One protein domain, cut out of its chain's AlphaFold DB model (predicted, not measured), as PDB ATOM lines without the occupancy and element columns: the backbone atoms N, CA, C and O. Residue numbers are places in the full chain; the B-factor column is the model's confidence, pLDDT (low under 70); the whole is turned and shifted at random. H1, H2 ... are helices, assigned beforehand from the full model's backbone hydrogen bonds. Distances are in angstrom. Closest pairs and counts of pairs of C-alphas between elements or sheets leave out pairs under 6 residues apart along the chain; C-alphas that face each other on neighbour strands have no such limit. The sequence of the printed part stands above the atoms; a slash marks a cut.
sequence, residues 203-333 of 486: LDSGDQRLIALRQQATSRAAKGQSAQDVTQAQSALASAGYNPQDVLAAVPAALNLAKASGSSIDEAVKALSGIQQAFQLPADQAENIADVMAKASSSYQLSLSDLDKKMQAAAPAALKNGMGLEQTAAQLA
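AT A GLANCE: This is residues 203 to 333 of the 486 residues of the protein "Phage tail tape measure protein, TP901 family, core region" of Serratia plymuthica (UniProt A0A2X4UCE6). Two rows of helices, packed on each other as two layers, make an elongated body, with the chain winding back and forth between them: H1, H3, H5 and H7 form one row, H2, H4 and H6 the other. Within a row neighbours run the same way at shallow tilts, and the rows cross. The printed part has 131 residues with seven named helices, H1 to H7 in chain order, and no named strand: all helix. It is compact, with a radius of gyration of the C-alphas of 15.0 A, and spans 47 by 27 by 17 A.

IN THESE COORDINATES: H3, residues 244 to 261, is 25.4 A long, and H5, residues 283 to 300, 25.5 A. H4 is residues 265 to 278, H2 227 to 239, and H1 208 to 221, beginning at C-alpha 208 (298.523, 246.842, 155.162). H6, residues 304 to 320, is 24.4 A long; H7, residues 325 to 331, ends at C-alpha 331 (259.336, 240.864, 137.318). H3 has a kink of 34 degrees near residue 251, H6 one of 39 degrees near residue 314.

HOW THE PARTS SIT: H3 touches H5, closest at the C-alphas of Ala 253 and Glu 287, 4.8 A, at a shallow tilt of 9 degrees. H4 touches H6 at a shallow tilt of 7 degrees, with C-alphas Ala 271 and Asp 308 closest, 5.4 A. H2 and H3 touch at a steep tilt of 63 degrees, Ala 233 and Val 251 having the closest C-alphas, 5.8 A. H1 and H2 form a helical hairpin, closest at C-alphas Ala 221 and Ala 227, 5.0 A. H6, with residues 311 to 318 alone, touches H7 about perpendicular, 80 degrees, with C-alphas Ala 318 and Thr 328 closest, 6.3 A. H1 and H7 are apart. Every O i to N i+4 pair is within hydrogen-bond range in H1, H2, H4 and H7; H3 and H5 have 12 of 14, H6 10 of 13.

THE WHOLE: The C-alphas of Gly 206 and Ala 333, the two farthest apart, are 48.0 A apart. The printed part has no cut, and the links between consecutive helices are tight. The mean pLDDT of the printed part is 84.5; residues 203 to 209 and 221 to 225 are under 70.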
ATOM      1  N   LEU A 203     296.635 254.618 148.279       64.88
ATOM      2  CA  LEU A 203     297.376 253.847 149.283       64.88
ATOM      3  C   LEU A 203     298.887 254.096 149.240       64.88
ATOM      4  O   LEU A 203     299.505 254.217 148.180       64.88
ATOM      5  N   ASP A 204     299.513 254.069 150.415       58.03
ATOM      6  CA  ASP A 204     300.968 254.023 150.535       58.03
ATOM      7  C   ASP A 204     301.525 252.658 150.105       58.03
ATOM      8  O   ASP A 204     300.919 251.607 150.321       58.03
ATOM      9  N   SER A 205     302.748 252.653 149.570       53.34
ATOM     10  CA  SER A 205     303.409 251.426 149.076       53.34
ATOM     11  C   SER A 205     303.644 250.350 150.152       53.34
ATOM     12  O   SER A 205     303.855 249.183 149.819       53.34
ATOM     13  N   GLY A 206     303.597 250.731 151.434       53.72
ATOM     14  CA  GLY A 206     303.686 249.843 152.596       53.72
ATOM     15  C   GLY A 206     302.377 249.663 153.377       53.72
ATOM     16  O   GLY A 206     302.422 249.125 154.482       53.72
ATOM     17  N   ASP A 207     301.236 250.130 152.859       64.75
ATOM     18  CA  ASP A 207     299.941 250.036 153.542       64.75
ATOM     19  C   ASP A 207     299.486 248.571 153.692       64.75
ATOM     20  O   ASP A 207     299.514 247.784 152.739       64.75
ATOM     21  N   GLN A 208     299.022 248.193 154.886       66.44
ATOM     22  CA  GLN A 208     298.523 246.842 155.162       66.44
ATOM     23  C   GLN A 208     297.321 246.458 154.283       66.44
ATOM     24  O   GLN A 208     297.179 245.288 153.931       66.44
ATOM     25  N   ARG A 209     296.501 247.428 153.865       69.56
ATOM     26  CA  ARG A 209     295.372 247.239 152.940       69.56
ATOM     27  C   ARG A 209     295.861 246.845 151.545       69.56
ATOM     28  O   ARG A 209     295.335 245.913 150.945       69.56
ATOM     29  N   LEU A 210     296.931 247.485 151.065       70.88
ATOM     30  CA  LEU A 210     297.568 247.145 149.791       70.88
ATOM     31  C   LEU A 210     298.263 245.774 149.850       70.88
ATOM     32  O   LEU A 210     298.231 245.012 148.883       70.88
ATOM     33  N   ILE A 211     298.861 245.434 150.997       72.38
ATOM     34  CA  ILE A 211     299.425 244.101 151.245       72.38
ATOM     35  C   ILE A 211     298.316 243.035 151.236       72.38
ATOM     36  O   ILE A 211     298.499 241.993 150.609       72.38
ATOM     37  N   ALA A 212     297.157 243.300 151.846       77.25
ATOM     38  CA  ALA A 212     296.007 242.395 151.825       77.25
ATOM     39  C   ALA A 212     295.440 242.190 150.405       77.25
ATOM     40  O   ALA A 212     295.140 241.058 150.027       77.25
ATOM     41  N   LEU A 213     295.367 243.246 149.585       79.25
ATOM     42  CA  LEU A 213     294.959 243.159 148.173       79.25
ATOM     43  C   LEU A 213     295.929 242.293 147.348       79.25
ATOM     44  O   LEU A 213     295.480 241.360 146.672       79.25
ATOM     45  N   ARG A 214     297.253 242.499 147.493       78.12
ATOM     46  CA  ARG A 214     298.274 241.609 146.900       78.12
ATOM     47  C   ARG A 214     298.094 240.160 147.366       78.12
ATOM     48  O   ARG A 214     298.071 239.252 146.537       78.12
ATOM     49  N   GLN A 215     297.927 239.937 148.673       79.69
ATOM     50  CA  GLN A 215     297.740 238.604 149.260       79.69
ATOM     51  C   GLN A 215     296.474 237.908 148.749       79.69
ATOM     52  O   GLN A 215     296.503 236.700 148.502       79.69
ATOM     53  N   GLN A 216     295.372 238.636 148.551       85.06
ATOM     54  CA  GLN A 216     294.152 238.092 147.955       85.06
ATOM     55  C   GLN A 216     294.418 237.594 146.530       85.06
ATOM     56  O   GLN A 216     294.063 236.460 146.209       85.06
ATOM     57  N   ALA A 217     295.090 238.390 145.697       80.12
ATOM     58  CA  ALA A 217     295.415 237.996 144.330       80.12
ATOM     59  C   ALA A 217     296.371 236.791 144.279       80.12
ATOM     60  O   ALA A 217     296.097 235.823 143.568       80.12
ATOM     61  N   THR A 218     297.431 236.762 145.096       73.12
ATOM     62  CA  THR A 218     298.365 235.618 145.132       73.12
ATOM     63  C   THR A 218     297.753 234.350 145.737       73.12
ATOM     64  O   THR A 218     298.066 233.247 145.297       73.12
ATOM     65  N   SER A 219     296.862 234.467 146.728       71.81
ATOM     66  CA  SER A 219     296.199 233.299 147.339       71.81
ATOM     67  C   SER A 219     295.064 232.737 146.480       71.81
ATOM     68  O   SER A 219     294.808 231.535 146.526       71.81
ATOM     69  N   ARG A 220     294.421 233.568 145.648       73.50
ATOM     70  CA  ARG A 220     293.515 233.119 144.580       73.50
ATOM     71  C   ARG A 220     294.280 232.497 143.405       73.50
ATOM     72  O   ARG A 220     293.828 231.480 142.882       73.50
ATOM     73  N   ALA A 221     295.479 232.997 143.091       65.81
ATOM     74  CA  ALA A 221     296.394 232.360 142.140       65.81
ATOM     75  C   ALA A 221     296.801 230.940 142.566       65.81
ATOM     76  O   ALA A 221     296.710 230.003 141.776       65.81
ATOM     77  N   ALA A 222     297.129 230.744 143.847       57.56
ATOM     78  CA  ALA A 222     297.388 229.419 144.419       57.56
ATOM     79  C   ALA A 222     296.163 228.470 144.410       57.56
ATOM     80  O   ALA A 222     296.316 227.278 144.662       57.56
ATOM     81  N   LYS A 223     294.959 228.979 144.109       64.44
ATOM     82  CA  LYS A 223     293.705 228.219 143.951       64.44
ATOM     83  C   LYS A 223     293.249 228.103 142.486       64.44
ATOM     84  O   LYS A 223     292.098 227.758 142.235       64.44
ATOM     85  N   GLY A 224     294.116 228.409 141.517       63.00
ATOM     86  CA  GLY A 224     293.831 228.235 140.085       63.00
ATOM     87  C   GLY A 224     292.966 229.325 139.435       63.00
ATOM     88  O   GLY A 224     292.548 229.160 138.292       63.00
ATOM     89  N   GLN A 225     292.698 230.446 140.113       68.69
ATOM     90  CA  GLN A 225     292.202 231.661 139.447       68.69
ATOM     91  C   GLN A 225     293.400 232.442 138.881       68.69
ATOM     92  O   GLN A 225     294.479 232.384 139.462       68.69
ATOM     93  N   SER A 226     293.271 233.182 137.774       77.75
ATOM     94  CA  SER A 226     294.418 233.965 137.289       77.75
ATOM     95  C   SER A 226     294.674 235.166 138.209       77.75
ATOM     96  O   SER A 226     293.752 235.868 138.622       77.75
ATOM     97  N   ALA A 227     295.945 235.415 138.541       76.31
ATOM     98  CA  ALA A 227     296.334 236.566 139.360       76.31
ATOM     99  C   ALA A 227     295.944 237.900 138.699       76.31
ATOM    100  O   ALA A 227     295.600 238.850 139.397       76.31
ATOM    101  N   GLN A 228     295.979 237.940 137.361       76.12
ATOM    102  CA  GLN A 228     295.687 239.122 136.549       76.12
ATOM    103  C   GLN A 228     294.188 239.444 136.561       76.12
ATOM    104  O   GLN A 228     293.834 240.620 136.645       76.12
ATOM    105  N   ASP A 229     293.332 238.415 136.588       85.94
ATOM    106  CA  ASP A 229     291.874 238.528 136.727       85.94
ATOM    107  C   ASP A 229     291.521 239.197 138.061       85.94
ATOM    108  O   ASP A 229     290.707 240.117 138.129       85.94
ATOM    109  N   VAL A 230     292.174 238.753 139.143       86.56
ATOM    110  CA  VAL A 230     291.922 239.266 140.494       86.56
ATOM    111  C   VAL A 230     292.375 240.720 140.614       86.56
ATOM    112  O   VAL A 230     291.633 241.539 141.147       86.56
ATOM    113  N   THR A 231     293.546 241.077 140.076       83.69
ATOM    114  CA  THR A 231     294.003 242.477 140.069       83.69
ATOM    115  C   THR A 231     293.194 243.372 139.126       83.69
ATOM    116  O   THR A 231     293.036 244.557 139.412       83.69
ATOM    117  N   GLN A 232     292.638 242.833 138.034       86.44
ATOM    118  CA  GLN A 232     291.701 243.559 137.171       86.44
ATOM    119  C   GLN A 232     290.396 243.851 137.916       86.44
ATOM    120  O   GLN A 232     289.996 245.009 137.985       86.44
ATOM    121  N   ALA A 233     289.802 242.850 138.576       88.19
ATOM    122  CA  ALA A 233     288.622 243.044 139.420       88.19
ATOM    123  C   ALA A 233     288.876 244.075 140.538       88.19
ATOM    124  O   ALA A 233     288.043 244.950 140.765       88.19
ATOM    125  N   GLN A 234     290.045 244.026 141.193       88.44
ATOM    126  CA  GLN A 234     290.447 245.018 142.200       88.44
ATOM    127  C   GLN A 234     290.533 246.442 141.621       88.44
ATOM    128  O   GLN A 234     290.028 247.377 142.238       88.44
ATOM    129  N   SER A 235     291.127 246.603 140.433       85.19
ATOM    130  CA  SER A 235     291.258 247.892 139.731       85.19
ATOM    131  C   SER A 235     289.905 248.461 139.298       85.19
ATOM    132  O   SER A 235     289.625 249.646 139.497       85.19
ATOM    133  N   ALA A 236     289.031 247.617 138.747       84.69
ATOM    134  CA  ALA A 236     287.699 248.020 138.316       84.69
ATOM    135  C   ALA A 236     286.811 248.414 139.512       84.69
ATOM    136  O   ALA A 236     286.136 249.439 139.452       84.69
ATOM    137  N   LEU A 237     286.859 247.672 140.629       87.25
ATOM    138  CA  LEU A 237     286.098 248.005 141.842       87.25
ATOM    139  C   LEU A 237     286.617 249.294 142.497       87.25
ATOM    140  O   LEU A 237     285.822 250.157 142.862       87.25
ATOM    141  N   ALA A 238     287.940 249.478 142.573       85.50
ATOM    142  CA  ALA A 238     288.536 250.737 143.020       85.50
ATOM    143  C   ALA A 238     288.112 251.922 142.127       85.50
ATOM    144  O   ALA A 238     287.767 252.987 142.634       85.50
ATOM    145  N   SER A 239     288.053 251.720 140.806       83.31
ATOM    146  CA  SER A 239     287.560 252.723 139.844       83.31
ATOM    147  C   SER A 239     286.060 253.013 139.990       83.31
ATOM    148  O   SER A 239     285.628 254.126 139.715       83.31
ATOM    149  N   ALA A 240     285.271 252.045 140.469       81.25
ATOM    150  CA  ALA A 240     283.864 252.220 140.841       81.25
ATOM    151  C   ALA A 240     283.669 252.875 142.230       81.25
ATOM    152  O   ALA A 240     282.540 252.956 142.717       81.25
ATOM    153  N   GLY A 241     284.747 253.337 142.878       78.06
ATOM    154  CA  GLY A 241     284.713 254.066 144.150       78.06
ATOM    155  C   GLY A 241     284.694 253.194 145.411       78.06
ATOM    156  O   GLY A 241     284.455 253.718 146.498       78.06
ATOM    157  N   TYR A 242     284.937 251.884 145.300       82.88
ATOM    158  CA  TYR A 242     284.937 250.970 146.449       82.88
ATOM    159  C   TYR A 242     286.137 251.248 147.359       82.88
ATOM    160  O   TYR A 242     287.266 251.399 146.885       82.88
ATOM    161  N   ASN A 243     285.930 251.252 148.682       85.31
ATOM    162  CA  ASN A 243     287.051 251.371 149.614       85.31
ATOM    163  C   ASN A 243     287.866 250.053 149.658       85.31
ATOM    164  O   ASN A 243     287.346 249.001 149.284       85.31
ATOM    165  N   PRO A 244     289.128 250.044 150.137       81.31
ATOM    166  CA  PRO A 244     289.982 248.851 150.095       81.31
ATOM    167  C   PRO A 244     289.406 247.591 150.769       81.31
ATOM    168  O   PRO A 244     289.789 246.484 150.398       81.31
ATOM    169  N   GLN A 245     288.515 247.735 151.757       84.19
ATOM    170  CA  GLN A 245     287.812 246.614 152.391       84.19
ATOM    171  C   GLN A 245     286.649 246.121 151.520       84.19
ATOM    172  O   GLN A 245     286.517 244.916 151.316       84.19
ATOM    173  N   ASP A 246     285.870 247.035 150.937       87.06
ATOM    174  CA  ASP A 246     284.779 246.698 150.015       87.06
ATOM    175  C   ASP A 246     285.325 246.009 148.755       87.06
ATOM    176  O   ASP A 246     284.745 245.035 148.285       87.06
ATOM    177  N   VAL A 247     286.481 246.450 148.237       87.19
ATOM    178  CA  VAL A 247     287.185 245.774 147.132       87.19
ATOM    179  C   VAL A 247     287.518 244.329 147.519       87.19
ATOM    180  O   VAL A 247     287.195 243.403 146.776       87.19
ATOM    181  N   LEU A 248     288.116 244.105 148.696       86.19
ATOM    182  CA  LEU A 248     288.419 242.753 149.182       86.19
ATOM    183  C   LEU A 248     287.152 241.883 149.310       86.19
ATOM    184  O   LEU A 248     287.227 240.684 149.032       86.19
ATOM    185  N   ALA A 249     286.013 242.468 149.692       88.25
ATOM    186  CA  ALA A 249     284.733 241.775 149.842       88.25
ATOM    187  C   ALA A 249     284.004 241.499 148.510       88.25
ATOM    188  O   ALA A 249     283.397 240.440 148.372       88.25
ATOM    189  N   ALA A 250     284.088 242.399 147.523       88.19
ATOM    190  CA  ALA A 250     283.333 242.326 146.264       88.19
ATOM    191  C   ALA A 250     284.074 241.618 145.111       88.19
ATOM    192  O   ALA A 250     283.432 241.034 144.237       88.19
ATOM    193  N   VAL A 251     285.414 241.581 145.121       92.12
ATOM    194  CA  VAL A 251     286.236 240.802 144.164       92.12
ATOM    195  C   VAL A 251     285.785 239.336 143.982       92.12
ATOM    196  O   VAL A 251     285.733 238.885 142.837       92.12
ATOM    197  N   PRO A 252     285.458 238.559 145.040       90.44
ATOM    198  CA  PRO A 252     284.947 237.192 144.902       90.44
ATOM    199  C   PRO A 252     283.670 237.135 144.060       90.44
ATOM    200  O   PRO A 252     283.588 236.342 143.124       90.44
ATOM    201  N   ALA A 253     282.709 238.006 144.372       89.69
ATOM    202  CA  ALA A 253     281.402 238.052 143.739       89.69
ATOM    203  C   ALA A 253     281.495 238.495 142.273       89.69
ATOM    204  O   ALA A 253     280.930 237.841 141.402       89.69
ATOM    205  N   ALA A 254     282.289 239.527 141.971       90.44
ATOM    206  CA  ALA A 254     282.519 239.982 140.599       90.44
ATOM    207  C   ALA A 254     283.175 238.902 139.713       90.44
ATOM    208  O   ALA A 254     282.771 238.708 138.566       90.44
ATOM    209  N   LEU A 255     284.155 238.159 140.245       90.56
ATOM    210  CA  LEU A 255     284.803 237.057 139.521       90.56
ATOM    211  C   LEU A 255     283.883 235.841 139.340       90.56
ATOM    212  O   LEU A 255     283.978 235.160 138.319       90.56
ATOM    213  N   ASN A 256     283.006 235.558 140.306       90.44
ATOM    214  CA  ASN A 256     281.993 234.510 140.177       90.44
ATOM    215  C   ASN A 256     280.932 234.903 139.136       90.44
ATOM    216  O   ASN A 256     280.632 234.104 138.252       90.44
ATOM    217  N   LEU A 257     280.442 236.148 139.181       90.69
ATOM    218  CA  LEU A 257     279.484 236.709 138.228       90.69
ATOM    219  C   LEU A 257     280.008 236.636 136.790       90.69
ATOM    220  O   LEU A 257     279.327 236.062 135.949       90.69
ATOM    221  N   ALA A 258     281.229 237.120 136.526       90.31
ATOM    222  CA  ALA A 258     281.851 237.050 135.199       90.31
ATOM    223  C   ALA A 258     281.919 235.608 134.660       90.31
ATOM    224  O   ALA A 258     281.608 235.343 133.502       90.31
ATOM    225  N   LYS A 259     282.278 234.646 135.523       88.50
ATOM    226  CA  LYS A 259     282.352 233.224 135.153       88.50
ATOM    227  C   LYS A 259     280.984 232.585 134.919       88.50
ATOM    228  O   LYS A 259     280.889 231.698 134.077       88.50
ATOM    229  N   ALA A 260     279.955 233.003 135.652       86.00
ATOM    230  CA  ALA A 260     278.609 232.443 135.551       86.00
ATOM    231  C   ALA A 260     277.780 233.052 134.403       86.00
ATOM    232  O   ALA A 260     276.952 232.357 133.819       86.00
ATOM    233  N   SER A 261     278.012 234.324 134.060       82.88
ATOM    234  CA  SER A 261     277.403 235.005 132.904       82.88
ATOM    235  C   SER A 261     278.173 234.792 131.594       82.88
ATOM    236  O   SER A 261     277.619 235.011 130.518       82.88
ATOM    237  N   GLY A 262     279.456 234.422 131.671       85.56
ATOM    238  CA  GLY A 262     280.375 234.413 130.531       85.56
ATOM    239  C   GLY A 262     280.843 235.807 130.086       85.56
ATOM    240  O   GLY A 262     281.426 235.927 129.010       85.56
ATOM    241  N   SER A 263     280.584 236.860 130.872       87.44
ATOM    242  CA  SER A 263     280.994 238.235 130.555       87.44
ATOM    243  C   SER A 263     282.465 238.506 130.879       87.44
ATOM    244  O   SER A 263     283.129 237.748 131.590       87.44
ATOM    245  N   SER A 264     282.970 239.661 130.440       92.19
ATOM    246  CA  SER A 264     284.230 240.185 130.968       92.19
ATOM    247  C   SER A 264     284.121 240.537 132.460       92.19
ATOM    248  O   SER A 264     283.030 240.720 133.017       92.19
ATOM    249  N   ILE A 265     285.283 240.655 133.109       90.94
ATOM    250  CA  ILE A 265     285.406 241.065 134.515       90.94
ATOM    251  C   ILE A 265     284.925 242.508 134.701       90.94
ATOM    252  O   ILE A 265     284.245 242.801 135.681       90.94
ATOM    253  N   ASP A 266     285.225 243.394 133.750       89.81
ATOM    254  CA  ASP A 266     284.860 244.809 133.843       89.81
ATOM    255  C   ASP A 266     283.346 245.014 133.669       89.81
ATOM    256  O   ASP A 266     282.755 245.825 134.379       89.81
ATOM    257  N   GLU A 267     282.684 244.227 132.812       91.25
ATOM    258  CA  GLU A 267     281.215 244.180 132.739       91.25
ATOM    259  C   GLU A 267     280.597 243.656 134.038       91.25
ATOM    260  O   GLU A 267     279.631 244.237 134.528       91.25
ATOM    261  N   ALA A 268     281.161 242.595 134.626       92.12
ATOM    262  CA  ALA A 268     280.666 242.040 135.883       92.12
ATOM    263  C   ALA A 268     280.830 243.013 137.058       92.12
ATOM    264  O   ALA A 268     279.902 243.180 137.845       92.12
ATOM    265  N   VAL A 269     281.969 243.705 137.156       94.00
ATOM    266  CA  VAL A 269     282.189 244.758 138.156       94.00
ATOM    267  C   VAL A 269     281.269 245.950 137.914       94.00
ATOM    268  O   VAL A 269     280.677 246.455 138.870       94.00
ATOM    269  N   LYS A 270     281.095 246.389 136.660       91.88
ATOM    270  CA  LYS A 270     280.207 247.506 136.324       91.88
ATOM    271  C   LYS A 270     278.755 247.191 136.674       91.88
ATOM    272  O   LYS A 270     278.107 248.018 137.303       91.88
ATOM    273  N   ALA A 271     278.273 246.000 136.329       92.31
ATOM    274  CA  ALA A 271     276.919 245.578 136.655       92.31
ATOM    275  C   ALA A 271     276.740 245.403 138.174       92.31
ATOM    276  O   ALA A 271     275.796 245.931 138.749       92.31
ATOM    277  N   LEU A 272     277.680 244.746 138.867       93.31
ATOM    278  CA  LEU A 272     277.617 244.586 140.326       93.31
ATOM    279  C   LEU A 272     277.565 245.945 141.039       93.31
ATOM    280  O   LEU A 272     276.698 246.158 141.884       93.31
ATOM    281  N   SER A 273     278.442 246.879 140.668       90.81
ATOM    282  CA  SER A 273     278.488 248.214 141.279       90.81
ATOM    283  C   SER A 273     277.307 249.106 140.885       90.81
ATOM    284  O   SER A 273     276.740 249.768 141.753       90.81
ATOM    285  N   GLY A 274     276.872 249.074 139.622       90.44
ATOM    286  CA  GLY A 274     275.689 249.788 139.143       90.44
ATOM    287  C   GLY A 274     274.401 249.329 139.828       90.44
ATOM    288  O   GLY A 274     273.623 250.159 140.293       90.44
ATOM    289  N   ILE A 275     274.210 248.018 139.998       93.44
ATOM    290  CA  ILE A 275     273.079 247.455 140.747       93.44
ATOM    291  C   ILE A 275     273.168 247.759 142.243       93.44
ATOM    292  O   ILE A 275     272.160 248.143 142.840       93.44
ATOM    293  N   GLN A 276     274.357 247.664 142.849       91.06
ATOM    294  CA  GLN A 276     274.550 248.032 144.253       91.06
ATOM    295  C   GLN A 276     274.157 249.499 144.504       91.06
ATOM    296  O   GLN A 276     273.460 249.793 145.475       91.06
ATOM    297  N   GLN A 277     274.542 250.411 143.605       90.19
ATOM    298  CA  GLN A 277     274.179 251.828 143.671       90.19
ATOM    299  C   GLN A 277     272.682 252.056 143.400       90.19
ATOM    300  O   GLN A 277     272.016 252.727 144.190       90.19
ATOM    301  N   ALA A 278     272.126 251.462 142.338       90.62
ATOM    302  CA  ALA A 278     270.734 251.657 141.924       90.62
ATOM    303  C   ALA A 278     269.712 251.159 142.963       90.62
ATOM    304  O   ALA A 278     268.681 251.802 143.159       90.62
ATOM    305  N   PHE A 279     270.013 250.062 143.669       91.75
ATOM    306  CA  PHE A 279     269.191 249.531 144.767       91.75
ATOM    307  C   PHE A 279     269.639 250.004 146.168       91.75
ATOM    308  O   PHE A 279     269.055 249.592 147.168       91.75
ATOM    309  N   GLN A 280     270.647 250.884 146.257       89.44
ATOM    310  CA  GLN A 280     271.195 251.444 147.508       89.44
ATOM    311  C   GLN A 280     271.652 250.374 148.526       89.44
ATOM    312  O   GLN A 280     271.511 250.527 149.748       89.44
ATOM    313  N   LEU A 281     272.192 249.269 148.010       88.25
ATOM    314  CA  LEU A 281     272.590 248.099 148.783       88.25
ATOM    315  C   LEU A 281     273.977 248.298 149.434       88.25
ATOM    316  O   LEU A 281     274.863 248.912 148.835       88.25
ATOM    317  N   PRO A 282     274.199 247.787 150.659       84.06
ATOM    318  CA  PRO A 282     275.530 247.751 151.262       84.06
ATOM    319  C   PRO A 282     276.469 246.773 150.531       84.06
ATOM    320  O   PRO A 282     276.023 245.844 149.861       84.06
ATOM    321  N   ALA A 283     277.784 246.981 150.662       77.56
ATOM    322  CA  ALA A 283     278.805 246.219 149.929       77.56
ATOM    323  C   ALA A 283     278.908 244.730 150.328       77.56
ATOM    324  O   ALA A 283     279.491 243.937 149.594       77.56
ATOM    325  N   ASP A 284     278.311 244.333 151.456       81.56
ATOM    326  CA  ASP A 284     278.156 242.927 151.845       81.56
ATOM    327  C   ASP A 284     277.118 242.176 150.985       81.56
ATOM    328  O   ASP A 284     277.161 240.952 150.904       81.56
ATOM    329  N   GLN A 285     276.244 242.889 150.262       86.88
ATOM    330  CA  GLN A 285     275.297 242.307 149.306       86.88
ATOM    331  C   GLN A 285     275.925 241.966 147.950       86.88
ATOM    332  O   GLN A 285     275.218 241.464 147.078       86.88
ATOM    333  N   ALA A 286     277.225 242.210 147.745       87.25
ATOM    334  CA  ALA A 286     277.908 241.941 146.478       87.25
ATOM    335  C   ALA A 286     277.697 240.494 145.981       87.25
ATOM    336  O   ALA A 286     277.484 240.285 144.788       87.25
ATOM    337  N   GLU A 287     277.702 239.510 146.888       88.50
ATOM    338  CA  GLU A 287     277.468 238.093 146.573       88.50
ATOM    339  C   GLU A 287     276.010 237.822 146.156       88.50
ATOM    340  O   GLU A 287     275.784 237.238 145.101       88.50
ATOM    341  N   ASN A 288     275.019 238.363 146.878       89.50
ATOM    342  CA  ASN A 288     273.604 238.281 146.484       89.50
ATOM    343  C   ASN A 288     273.338 238.967 145.127       89.50
ATOM    344  O   ASN A 288     272.629 238.426 144.282       89.50
ATOM    345  N   ILE A 289     273.947 240.131 144.874       91.31
ATOM    346  CA  ILE A 289     273.851 240.833 143.582       91.31
ATOM    347  C   ILE A 289     274.419 239.968 142.448       91.31
ATOM    348  O   ILE A 289     273.801 239.864 141.385       91.31
ATOM    349  N   ALA A 290     275.571 239.330 142.675       90.19
ATOM    350  CA  ALA A 290     276.175 238.407 141.723       90.19
ATOM    351  C   ALA A 290     275.280 237.188 141.457       90.19
ATOM    352  O   ALA A 290     275.027 236.882 140.294       90.19
ATOM    353  N   ASP A 291     274.746 236.539 142.492       90.56
ATOM    354  CA  ASP A 291     273.894 235.355 142.342       90.56
ATOM    355  C   ASP A 291     272.573 235.676 141.628       90.56
ATOM    356  O   ASP A 291     272.190 234.968 140.692       90.56
ATOM    357  N   VAL A 292     271.898 236.774 141.993       90.94
ATOM    358  CA  VAL A 292     270.662 237.216 141.323       90.94
ATOM    359  C   VAL A 292     270.918 237.514 139.847       90.94
ATOM    360  O   VAL A 292     270.154 237.057 138.993       90.94
ATOM    361  N   MET A 293     271.996 238.234 139.517       90.44
ATOM    362  CA  MET A 293     272.305 238.572 138.125       90.44
ATOM    363  C   MET A 293     272.820 237.391 137.304       90.44
ATOM    364  O   MET A 293     272.422 237.255 136.149       90.44
ATOM    365  N   ALA A 294     273.650 236.514 137.871       88.44
ATOM    366  CA  ALA A 294     274.088 235.288 137.208       88.44
ATOM    367  C   ALA A 294     272.882 234.393 136.889       88.44
ATOM    368  O   ALA A 294     272.705 233.949 135.751       88.44
ATOM    369  N   LYS A 295     271.991 234.205 137.873       88.44
ATOM    370  CA  LYS A 295     270.762 233.431 137.705       88.44
ATOM    371  C   LYS A 295     269.828 234.057 136.673       88.44
ATOM    372  O   LYS A 295     269.300 233.327 135.839       88.44
ATOM    373  N   ALA A 296     269.636 235.376 136.687       86.81
ATOM    374  CA  ALA A 296     268.793 236.074 135.717       86.81
ATOM    375  C   ALA A 296     269.395 236.064 134.301       86.81
ATOM    376  O   ALA A 296     268.682 235.764 133.347       86.81
ATOM    377  N   SER A 297     270.700 236.305 134.144       85.06
ATOM    378  CA  SER A 297     271.391 236.248 132.846       85.06
ATOM    379  C   SER A 297     271.270 234.854 132.222       85.06
ATOM    380  O   SER A 297     270.847 234.740 131.072       85.06
ATOM    381  N   SER A 298     271.501 233.795 133.009       84.94
ATOM    382  CA  SER A 298     271.312 232.403 132.581       84.94
ATOM    383  C   SER A 298     269.841 232.074 132.270       84.94
ATOM    384  O   SER A 298     269.523 231.645 131.161       84.94
ATOM    385  N   SER A 299     268.918 232.345 133.204       84.31
ATOM    386  CA  SER A 299     267.488 231.999 133.074       84.31
ATOM    387  C   SER A 299     266.782 232.771 131.958       84.31
ATOM    388  O   SER A 299     265.815 232.280 131.378       84.31
ATOM    389  N   TYR A 300     267.237 233.990 131.655       87.00
ATOM    390  CA  TYR A 300     266.665 234.841 130.611       87.00
ATOM    391  C   TYR A 300     267.462 234.808 129.307       87.00
ATOM    392  O   TYR A 300     266.972 235.345 128.316       87.00
ATOM    393  N   GLN A 301     268.633 234.158 129.281       83.88
ATOM    394  CA  GLN A 301     269.599 234.154 128.170       83.88
ATOM    395  C   GLN A 301     269.924 235.578 127.677       83.88
ATOM    396  O   GLN A 301     270.020 235.833 126.478       83.88
ATOM    397  N   LEU A 302     270.035 236.524 128.614       85.56
ATOM    398  CA  LEU A 302     270.369 237.922 128.336       85.56
ATOM    399  C   LEU A 302     271.842 238.180 128.641       85.56
ATOM    400  O   LEU A 302     272.369 237.674 129.637       85.56
ATOM    401  N   SER A 303     272.478 239.031 127.830       88.62
ATOM    402  CA  SER A 303     273.803 239.563 128.152       88.62
ATOM    403  C   SER A 303     273.759 240.266 129.513       88.62
ATOM    404  O   SER A 303     272.755 240.898 129.867       88.62
ATOM    405  N   LEU A 304     274.850 240.185 130.279       90.19
ATOM    406  CA  LEU A 304     274.912 240.845 131.583       90.19
ATOM    407  C   LEU A 304     274.738 242.369 131.450       90.19
ATOM    408  O   LEU A 304     274.058 242.977 132.267       90.19
ATOM    409  N   SER A 305     275.261 242.955 130.367       90.06
ATOM    410  CA  SER A 305     275.114 244.372 130.003       90.06
ATOM    411  C   SER A 305     273.652 244.791 129.792       90.06
ATOM    412  O   SER A 305     273.249 245.874 130.211       90.06
ATOM    413  N   ASP A 306     272.827 243.953 129.160       91.06
ATOM    414  CA  ASP A 306     271.423 244.289 128.877       91.06
ATOM    415  C   ASP A 306     270.486 243.967 130.042       91.06
ATOM    416  O   ASP A 306     269.469 244.640 130.217       91.06
ATOM    417  N   LEU A 307     270.843 242.979 130.867       90.06
ATOM    418  CA  LEU A 307     270.209 242.759 132.163       90.06
ATOM    419  C   LEU A 307     270.476 243.941 133.108       90.06
ATOM    420  O   LEU A 307     269.527 244.479 133.672       90.06
ATOM    421  N   ASP A 308     271.735 244.373 133.229       92.00
ATOM    422  CA  ASP A 308     272.171 245.503 134.058       92.00
ATOM    423  C   ASP A 308     271.379 246.780 133.736       92.00
ATOM    424  O   ASP A 308     270.691 247.320 134.601       92.00
ATOM    425  N   LYS A 309     271.349 247.196 132.460       92.88
ATOM    426  CA  LYS A 309     270.563 248.361 132.000       92.88
ATOM    427  C   LYS A 309     269.083 248.264 132.393       92.88
ATOM    428  O   LYS A 309     268.513 249.246 132.864       92.88
ATOM    429  N   LYS A 310     268.449 247.098 132.203       92.44
ATOM    430  CA  LYS A 310     267.027 246.878 132.535       92.44
ATOM    431  C   LYS A 310     266.776 246.941 134.040       92.44
ATOM    432  O   LYS A 310     265.825 247.584 134.475       92.44
ATOM    433  N   MET A 311     267.642 246.307 134.826       92.50
ATOM    434  CA  MET A 311     267.576 246.296 136.284       92.50
ATOM    435  C   MET A 311     267.796 247.700 136.871       92.50
ATOM    436  O   MET A 311     267.002 248.130 137.706       92.50
ATOM    437  N   GLN A 312     268.798 248.450 136.393       93.12
ATOM    438  CA  GLN A 312     269.027 249.846 136.790       93.12
ATOM    439  C   GLN A 312     267.851 250.757 136.407       93.12
ATOM    440  O   GLN A 312     267.443 251.588 137.213       93.12
ATOM    441  N   ALA A 313     267.264 250.586 135.216       93.19
ATOM    442  CA  ALA A 313     266.097 251.361 134.788       93.19
ATOM    443  C   ALA A 313     264.835 251.059 135.622       93.19
ATOM    444  O   ALA A 313     264.026 251.956 135.861       93.19
ATOM    445  N   ALA A 314     264.670 249.819 136.094       91.31
ATOM    446  CA  ALA A 314     263.551 249.424 136.950       91.31
ATOM    447  C   ALA A 314     263.730 249.830 138.426       91.31
ATOM    448  O   ALA A 314     262.735 250.087 139.110       91.31
ATOM    449  N   ALA A 315     264.970 249.918 138.926       91.44
ATOM    450  CA  ALA A 315     265.267 250.145 140.343       91.44
ATOM    451  C   ALA A 315     264.546 251.364 140.972       91.44
ATOM    452  O   ALA A 315     263.976 251.207 142.053       91.44
ATOM    453  N   PRO A 316     264.449 252.551 140.328       91.62
ATOM    454  CA  PRO A 316     263.748 253.701 140.909       91.62
ATOM    455  C   PRO A 316     262.233 253.504 141.060       91.62
ATOM    456  O   PRO A 316     261.619 254.159 141.901       91.62
ATOM    457  N   ALA A 317     261.618 252.632 140.254       89.56
ATOM    458  CA  ALA A 317     260.208 252.264 140.383       89.56
ATOM    459  C   ALA A 317     260.025 251.150 141.426       89.56
ATOM    460  O   ALA A 317     259.161 251.252 142.293       89.56
ATOM    461  N   ALA A 318     260.897 250.139 141.405       88.12
ATOM    462  CA  ALA A 318     260.923 249.064 142.391       88.12
ATOM    463  C   ALA A 318     261.079 249.592 143.828       88.12
ATOM    464  O   ALA A 318     260.256 249.279 144.687       88.12
ATOM    465  N   LEU A 319     262.064 250.464 144.077       87.25
ATOM    466  CA  LEU A 319     262.302 251.061 145.397       87.25
ATOM    467  C   LEU A 319     261.132 251.934 145.885       87.25
ATOM    468  O   LEU A 319     260.883 251.986 147.088       87.25
ATOM    469  N   LYS A 320     260.393 252.597 144.982       87.56
ATOM    470  CA  LYS A 320     259.157 253.329 145.330       87.56
ATOM    471  C   LYS A 320     258.020 252.388 145.731       87.56
ATOM    472  O   LYS A 320     257.233 252.729 146.605       87.56
ATOM    473  N   ASN A 321     257.970 251.204 145.124       85.69
ATOM    474  CA  ASN A 321     256.993 250.157 145.417       85.69
ATOM    475  C   ASN A 321     257.433 249.231 146.574       85.69
ATOM    476  O   ASN A 321     256.798 248.207 146.813       85.69
ATOM    477  N   GLY A 322     258.530 249.555 147.276       82.25
ATOM    478  CA  GLY A 322     259.079 248.750 148.375       82.25
ATOM    479  C   GLY A 322     259.698 247.410 147.951       82.25
ATOM    480  O   GLY A 322     259.948 246.563 148.808       82.25
ATOM    481  N   MET A 323     259.933 247.200 146.653       83.00
ATOM    482  CA  MET A 323     260.414 245.932 146.105       83.00
ATOM    483  C   MET A 323     261.925 245.738 146.269       83.00
ATOM    484  O   MET A 323     262.720 246.663 146.097       83.00
ATOM    485  N   GLY A 324     262.315 244.488 146.526       86.25
ATOM    486  CA  GLY A 324     263.709 244.049 146.552       86.25
ATOM    487  C   GLY A 324     264.320 243.787 145.175       86.25
ATOM    488  O   GLY A 324     263.628 243.714 144.153       86.25
ATOM    489  N   LEU A 325     265.639 243.590 145.166       89.00
ATOM    490  CA  LEU A 325     266.417 243.254 143.973       89.00
ATOM    491  C   LEU A 325     265.892 241.971 143.309       89.00
ATOM    492  O   LEU A 325     265.676 241.929 142.100       89.00
ATOM    493  N   GLU A 326     265.614 240.952 144.118       89.25
ATOM    494  CA  GLU A 326     265.181 239.614 143.704       89.25
ATOM    495  C   GLU A 326     263.785 239.663 143.071       89.25
ATOM    496  O   GLU A 326     263.518 239.027 142.053       89.25
ATOM    497  N   GLN A 327     262.899 240.466 143.667       86.69
ATOM    498  CA  GLN A 327     261.531 240.690 143.197       86.69
ATOM    499  C   GLN A 327     261.517 241.479 141.884       86.69
ATOM    500  O   GLN A 327     260.719 241.188 140.995       86.69
ATOM    501  N   THR A 328     262.422 242.450 141.744       87.12
ATOM    502  CA  THR A 328     262.566 243.252 140.521       87.12
ATOM    503  C   THR A 328     263.144 242.419 139.383       87.12
ATOM    504  O   THR A 328     262.602 242.436 138.280       87.12
ATOM    505  N   ALA A 329     264.176 241.616 139.665       87.00
ATOM    506  CA  ALA A 329     264.714 240.652 138.715       87.00
ATOM    507  C   ALA A 329     263.625 239.677 138.247       87.00
ATOM    508  O   ALA A 329     263.461 239.500 137.046       87.00
ATOM    509  N   ALA A 330     262.823 239.130 139.170       85.81
ATOM    510  CA  ALA A 330     261.729 238.219 138.840       85.81
ATOM    511  C   ALA A 330     260.624 238.857 137.973       85.81
ATOM    512  O   ALA A 330     260.092 238.177 137.097       85.81
ATOM    513  N   GLN A 331     260.292 240.141 138.173       84.62
ATOM    514  CA  GLN A 331     259.336 240.864 137.318       84.62
ATOM    515  C   GLN A 331     259.898 241.222 135.933       84.62
ATOM    516  O   GLN A 331     259.130 241.353 134.985       84.62
ATOM    517  N   LEU A 332     261.221 241.339 135.786       84.12
ATOM    518  CA  LEU A 332     261.891 241.592 134.502       84.12
ATOM    519  C   LEU A 332     262.080 240.329 133.639       84.12
ATOM    520  O   LEU A 332     262.777 240.373 132.619       84.12
ATOM    521  N   ALA A 333     261.446 239.213 134.009       82.50
ATOM    522  CA  ALA A 333     261.433 237.998 133.210       82.50
ATOM    523  C   ALA A 333     260.776 238.233 131.830       82.50
ATOM    524  O   ALA A 333     259.628 238.679 131.764       82.50
TER     525      ALA A 333